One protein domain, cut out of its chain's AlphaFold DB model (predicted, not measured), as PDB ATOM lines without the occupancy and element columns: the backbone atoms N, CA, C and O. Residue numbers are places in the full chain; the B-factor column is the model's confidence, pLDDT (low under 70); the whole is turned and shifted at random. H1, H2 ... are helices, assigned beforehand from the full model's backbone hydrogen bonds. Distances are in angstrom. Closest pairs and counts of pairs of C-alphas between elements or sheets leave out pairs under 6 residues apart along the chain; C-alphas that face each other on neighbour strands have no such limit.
ATOM      1  N   LYS A  63      15.087  74.706  18.529       89.38
ATOM      2  CA  LYS A  63      16.398  74.611  19.206       89.38
ATOM      3  C   LYS A  63      16.363  73.705  20.447       89.38
ATOM      4  O   LYS A  63      17.321  72.972  20.688       89.38
ATOM      5  N   ASN A  64      15.264  73.729  21.201       89.50
ATOM      6  CA  ASN A  64      15.080  72.888  22.386       89.50
ATOM      7  C   ASN A  64      14.892  71.410  22.016       89.50
ATOM      8  O   ASN A  64      15.482  70.542  22.650       89.50
ATOM      9  N   GLU A  65      14.159  71.119  20.943       89.31
ATOM     10  CA  GLU A  65      13.971  69.752  20.440       89.31
ATOM     11  C   GLU A  65      15.278  69.167  19.905       89.31
ATOM     12  O   GLU A  65      15.586  68.001  20.145       89.31
ATOM     13  N   LYS A  66      16.099  69.989  19.238       89.00
ATOM     14  CA  LYS A  66      17.451  69.606  18.803       89.00
ATOM     15  C   LYS A  66      18.343  69.230  19.990       89.00
ATOM     16  O   LYS A  66      19.059  68.235  19.904       89.00
ATOM     17  N   ARG A  67      18.278  69.986  21.095       88.81
ATOM     18  CA  ARG A  67      19.007  69.674  22.341       88.81
ATOM     19  C   ARG A  67      18.527  68.365  22.962       88.81
ATOM     20  O   ARG A  67      19.343  67.478  23.174       88.81
ATOM     21  N   HIS A  68      17.220  68.206  23.134       91.31
ATOM     22  CA  HIS A  68      16.635  66.983  23.685       91.31
ATOM     23  C   HIS A  68      16.969  65.746  22.835       91.31
ATOM     24  O   HIS A  68      17.344  64.694  23.344       91.31
ATOM     25  N   LYS A  69      16.922  65.874  21.504       90.50
ATOM     26  CA  LYS A  69      17.330  64.804  20.588       90.50
ATOM     27  C   LYS A  69      18.819  64.467  20.716       90.50
ATOM     28  O   LYS A  69      19.189  63.297  20.619       90.50
ATOM     29  N   PHE A  70      19.673  65.472  20.898       91.69
ATOM     30  CA  PHE A  70      21.098  65.261  21.140       91.69
ATOM     31  C   PHE A  70      21.326  64.508  22.453       91.69
ATOM     32  O   PHE A  70      22.031  63.504  22.437       91.69
ATOM     33  N   GLU A  71      20.673  64.921  23.540       94.31
ATOM     34  CA  GLU A  71      20.725  64.244  24.843       94.31
ATOM     35  C   GLU A  71      20.308  62.772  24.715       94.31
ATOM     36  O   GLU A  71      21.100  61.881  25.029       94.31
ATOM     37  N   ILE A  72      19.154  62.495  24.096       94.44
ATOM     38  CA  ILE A  72      18.696  61.124  23.815       94.44
ATOM     39  C   ILE A  72      19.743  60.329  23.028       94.44
ATOM     40  O   ILE A  72      20.029  59.173  23.342       94.44
ATOM     41  N   ASN A  73      20.324  60.920  21.983       93.62
ATOM     42  CA  ASN A  73      21.332  60.236  21.180       93.62
ATOM     43  C   ASN A  73      22.600  59.947  21.990       93.62
ATOM     44  O   ASN A  73      23.162  58.858  21.863       93.62
ATOM     45  N   THR A  74      23.037  60.874  22.841       95.44
ATOM     46  CA  THR A  74      24.191  60.648  23.718       95.44
ATOM     47  C   THR A  74      23.928  59.513  24.705       95.44
ATOM     48  O   THR A  74      24.734  58.584  24.777       95.44
ATOM     49  N   GLU A  75      22.770  59.498  25.365       95.75
ATOM     50  CA  GLU A  75      22.366  58.419  26.273       95.75
ATOM     51  C   GLU A  75      22.274  57.077  25.549       95.75
ATOM     52  O   GLU A  75      22.826  56.079  26.010       95.75
ATOM     53  N   LYS A  76      21.667  57.053  24.357       97.00
ATOM     54  CA  LYS A  76      21.600  55.854  23.514       97.00
ATOM     55  C   LYS A  76      22.991  55.305  23.213       97.00
ATOM     56  O   LYS A  76      23.208  54.100  23.322       97.00
ATOM     57  N   THR A  77      23.946  56.159  22.841       95.38
ATOM     58  CA  THR A  77      25.320  55.703  22.574       95.38
ATOM     59  C   THR A  77      26.026  55.197  23.830       95.38
ATOM     60  O   THR A  77      26.788  54.236  23.743       95.38
ATOM     61  N   ALA A  78      25.759  55.795  24.996       93.19
ATOM     62  CA  ALA A  78      26.291  55.322  26.269       93.19
ATOM     63  C   ALA A  78      25.729  53.936  26.627       93.19
ATOM     64  O   ALA A  78      26.500  53.018  26.898       93.19
ATOM     65  N   LEU A  79      24.410  53.751  26.508       95.38
ATOM     66  CA  LEU A  79      23.744  52.466  26.735       95.38
ATOM     67  C   LEU A  79      24.247  51.378  25.783       95.38
ATOM     68  O   LEU A  79      24.486  50.254  26.213       95.38
ATOM     69  N   LEU A  80      24.460  51.698  24.503       95.50
ATOM     70  CA  LEU A  80      25.019  50.744  23.541       95.50
ATOM     71  C   LEU A  80      26.434  50.295  23.928       95.50
ATOM     72  O   LEU A  80      26.725  49.103  23.868       95.50
ATOM     73  N   LYS A  81      27.290  51.220  24.380       93.62
ATOM     74  CA  LYS A  81      28.628  50.877  24.888       93.62
ATOM     75  C   LYS A  81      28.554  50.007  26.138       93.62
ATOM     76  O   LYS A  81      29.360  49.097  26.302       93.62
ATOM     77  N   ASP A  82      27.606  50.268  27.029       88.31
ATOM     78  CA  ASP A  82      27.434  49.449  28.228       88.31
ATOM     79  C   ASP A  82      26.905  48.052  27.891       88.31
ATOM     80  O   ASP A  82      27.407  47.068  28.431       88.31
ATOM     81  N   LEU A  83      25.992  47.931  26.925       89.44
ATOM     82  CA  LEU A  83      25.569  46.637  26.385       89.44
ATOM     83  C   LEU A  83      26.731  45.878  25.734       89.44
ATOM     84  O   LEU A  83      26.849  44.669  25.913       89.44
ATOM     85  N   GLU A  84      27.623  46.568  25.028       86.12
ATOM     86  CA  GLU A  84      28.832  45.970  24.454       86.12
ATOM     87  C   GLU A  84      29.797  45.455  25.539       86.12
ATOM     88  O   GLU A  84      30.356  44.361  25.417       86.12
ATOM     89  N   LYS A  85      29.946  46.180  26.656       80.50
ATOM     90  CA  LYS A  85      30.705  45.704  27.829       80.50
ATOM     91  C   LYS A  85      30.050  44.488  28.478       80.50
ATOM     92  O   LYS A  85      30.738  43.538  28.849       80.50
ATOM     93  N   VAL A  86      28.725  44.490  28.615       79.56
ATOM     94  CA  VAL A  86      27.982  43.331  29.131       79.56
ATOM     95  C   VAL A  86      28.192  42.134  28.211       79.56
ATOM     96  O   VAL A  86      28.539  41.061  28.690       79.56
ATOM     97  N   ARG A  87      28.092  42.320  26.893       79.50
ATOM     98  CA  ARG A  87      28.334  41.259  25.911       79.50
ATOM     99  C   ARG A  87      29.769  40.731  25.954       79.50
ATOM    100  O   ARG A  87      29.958  39.526  25.905       79.50
ATOM    101  N   SER A  88      30.771  41.603  26.059       72.38
ATOM    102  CA  SER A  88      32.183  41.187  26.099       72.38
ATOM    103  C   SER A  88      32.588  40.538  27.430       72.38
ATOM    104  O   SER A  88      33.460  39.672  27.446       72.38
ATOM    105  N   SER A  89      31.948  40.914  28.541       64.44
ATOM    106  CA  SER A  89      32.143  40.278  29.854       64.44
ATOM    107  C   SER A  89      31.293  39.022  30.062       64.44
ATOM    108  O   SER A  89      31.597  38.216  30.946       64.44
ATOM    109  N   TYR A  90      30.247  38.828  29.257       66.25
ATOM    110  CA  TYR A  90      29.442  37.618  29.268       66.25
ATOM    111  C   TYR A  90      30.232  36.471  28.634       66.25
ATOM    112  O   TYR A  90      30.273  36.295  27.422       66.25
ATOM    113  N   THR A  91      30.855  35.660  29.484       61.75
ATOM    114  CA  THR A  91      31.487  34.388  29.101       61.75
ATOM    115  C   THR A  91      30.497  33.219  29.131       61.75
ATOM    116  O   THR A  91      30.913  32.062  29.097       61.75
ATOM    117  N   GLY A  92      29.201  33.501  29.296       63.19
ATOM    118  CA  GLY A  92      28.159  32.482  29.316       63.19
ATOM    119  C   GLY A  92      27.941  31.910  27.921       63.19
ATOM    120  O   GLY A  92      28.009  32.625  26.924       63.19
ATOM    121  N   HIS A  93      27.702  30.606  27.844       64.88
ATOM    122  CA  HIS A  93      27.296  29.968  26.600       64.88
ATOM    123  C   HIS A  93      25.837  30.359  26.337       64.88
ATOM    124  O   HIS A  93      24.956  29.942  27.087       64.88
ATOM    125  N   TYR A  94      25.603  31.226  25.349       71.56
ATOM    126  CA  TYR A  94      24.253  31.574  24.914       71.56
ATOM    127  C   TYR A  94      23.721  30.446  24.029       71.56
ATOM    128  O   TYR A  94      24.359  30.092  23.040       71.56
ATOM    129  N   ASP A  95      22.594  29.867  24.424       77.44
ATOM    130  CA  ASP A  95      21.916  28.790  23.713       77.44
ATOM    131  C   ASP A  95      20.601  29.322  23.133       77.44
ATOM    132  O   ASP A  95      19.668  29.625  23.880       77.44
ATOM    133  N   ASP A  96      20.535  29.437  21.806       77.25
ATOM    134  CA  ASP A  96      19.376  29.968  21.074       77.25
ATOM    135  C   ASP A  96      18.106  29.120  21.273       77.25
ATOM    136  O   ASP A  96      16.997  29.604  21.048       77.25
ATOM    137  N   SER A  97      18.246  27.861  21.712       85.31
ATOM    138  CA  SER A  97      17.110  26.980  22.013       85.31
ATOM    139  C   SER A  97      16.463  27.254  23.377       85.31
ATOM    140  O   SER A  97      15.386  26.728  23.662       85.31
ATOM    141  N   LYS A  98      17.097  28.083  24.219       81.06
ATOM    142  CA  LYS A  98      16.646  28.404  25.577       81.06
ATOM    143  C   LYS A  98      16.137  29.832  25.693       81.06
ATOM    144  O   LYS A  98      16.568  30.746  24.990       81.06
ATOM    145  N   SER A  99      15.255  30.058  26.663       82.69
ATOM    146  CA  SER A  99      14.802  31.410  26.978       82.69
ATOM    147  C   SER A  99      15.958  32.282  27.506       82.69
ATOM    148  O   SER A  99      16.911  31.778  28.116       82.69
ATOM    149  N   PRO A 100      15.890  33.620  27.352       79.06
ATOM    150  CA  PRO A 100      16.906  34.526  27.893       79.06
ATOM    151  C   PRO A 100      17.153  34.340  29.399       79.06
ATOM    152  O   PRO A 100      18.285  34.462  29.863       79.06
ATOM    153  N   ILE A 101      16.107  34.004  30.162       81.38
ATOM    154  CA  ILE A 101      16.188  33.780  31.612       81.38
ATOM    155  C   ILE A 101      16.961  32.490  31.922       81.38
ATOM    156  O   ILE A 101      17.824  32.494  32.803       81.38
ATOM    157  N   GLU A 102      16.716  31.408  31.184       81.81
ATOM    158  CA  GLU A 102      17.431  30.135  31.353       81.81
ATOM    159  C   GLU A 102      18.916  30.262  31.003       81.81
ATOM    160  O   GLU A 102      19.766  29.760  31.741       81.81
ATOM    161  N   ASN A 103      19.248  31.009  29.946       78.81
ATOM    162  CA  ASN A 103      20.632  31.310  29.571       78.81
ATOM    163  C   ASN A 103      21.380  32.104  30.656       78.81
ATOM    164  O   ASN A 103      22.554  31.842  30.941       78.81
ATOM    165  N   ILE A 104      20.706  33.054  31.314       77.06
ATOM    166  CA  ILE A 104      21.277  33.791  32.451       77.06
ATOM    167  C   ILE A 104      21.502  32.849  33.641       77.06
ATOM    168  O   ILE A 104      22.587  32.839  34.221       77.06
ATOM    169  N   GLN A 105      20.516  32.020  33.991       81.19
ATOM    170  CA  GLN A 105      20.636  31.069  35.101       81.19
ATOM    171  C   GLN A 105      21.742  30.033  34.861       81.19
ATOM    172  O   GLN A 105      22.503  29.725  35.779       81.19
ATOM    173  N   GLN A 106      21.869  29.520  33.636       75.94
ATOM    174  CA  GLN A 106      22.924  28.581  33.264       75.94
ATOM    175  C   GLN A 106      24.309  29.235  33.352       75.94
ATOM    176  O   GLN A 106      25.204  28.665  33.975       75.94
ATOM    177  N   ALA A 107      24.473  30.455  32.830       72.94
ATOM    178  CA  ALA A 107      25.728  31.200  32.936       72.94
ATOM    179  C   ALA A 107      26.132  31.488  34.394       72.94
ATOM    180  O   ALA A 107      27.314  31.420  34.744       72.94
ATOM    181  N   LEU A 108      25.156  31.776  35.266       74.19
ATOM    182  CA  LEU A 108      25.394  31.969  36.699       74.19
ATOM    183  C   LEU A 108      25.808  30.664  37.396       74.19
ATOM    184  O   LEU A 108      26.734  30.692  38.207       74.19
ATOM    185  N   LYS A 109      25.198  29.523  37.044       72.56
ATOM    186  CA  LYS A 109      25.596  28.195  37.552       72.56
ATOM    187  C   LYS A 109      27.036  27.845  37.159       72.56
ATOM    188  O   LYS A 109      27.811  27.406  38.002       72.56
ATOM    189  N   THR A 110      27.424  28.079  35.904       64.56
ATOM    190  CA  THR A 110      28.770  27.731  35.415       64.56
ATOM    191  C   THR A 110      29.862  28.655  35.952       64.56
ATOM    192  O   THR A 110      30.980  28.198  36.182       64.56
ATOM    193  N   ARG A 111      29.556  29.934  36.219       60.47
ATOM    194  CA  ARG A 111      30.529  30.900  36.765       60.47
ATOM    195  C   ARG A 111      31.048  30.508  38.153       60.47
ATOM    196  O   ARG A 111      32.193  30.816  38.464       60.47
ATOM    197  N   VAL A 112      30.233  29.825  38.959       57.62
ATOM    198  CA  VAL A 112      30.623  29.309  40.286       57.62
ATOM    199  C   VAL A 112      31.540  28.082  40.176       57.62
ATOM    200  O   VAL A 112      32.326  27.824  41.082       57.62
ATOM    201  N   MET A 113      31.483  27.346  39.061       56.44
ATOM    202  CA  MET A 113      32.218  26.087  38.879       56.44
ATOM    203  C   MET A 113      33.575  26.255  38.186       56.44
ATOM    204  O   MET A 113      34.435  25.395  38.342       56.44
ATOM    205  N   THR A 114      33.800  27.340  37.439       55.34
ATOM    206  CA  THR A 114      35.136  27.675  36.921       55.34
ATOM    207  C   THR A 114      35.981  28.314  38.021       55.34
ATOM    208  O   THR A 114      35.671  29.435  38.436       55.34
TER     209      THR A 114
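AT A GLANCE: This is residues 63 to 114 of the 200 residues of the protein "Predicted protein" of Nematostella vectensis (UniProt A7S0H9). One long helix, H1, stands free as an arm, and a loop beyond its far end leads to a shorter helix, H2, set aslant to H1 and not folded back along it. H1 makes most of the length. The printed part has 52 residues with two named helices, H1 then H2, no named strand, and the class all helix. It is extended, with a radius of gyration of the C-alphas of 16.9 A and spans of 54 by 22 by 12 A.

IN THESE COORDINATES: H1, residues 63 to 89, begins at C-alpha 63 (16.398, 74.611, 19.206) and measures 39.2 A from first to last C-alpha. H2, residues 100 to 113, measures 20.6 A and ends at C-alpha 113 (32.218, 26.087, 38.879).

HOW THE PARTS SIT: H1 and H2 are apart, with no C-alpha of the one within 8 A of the other. Every O i to N i+4 pair is within hydrogen-bond range in H1, and 8 of 10 in H2.

THE WHOLE: The C-alphas of Lys 63 and Met 113, the two farthest apart, are 54.7 A apart. The printed part has no cut. The link from H1 to H2, 10 residues, is short. Residues 89 to 93 and 110 to 114 have pLDDT under 70.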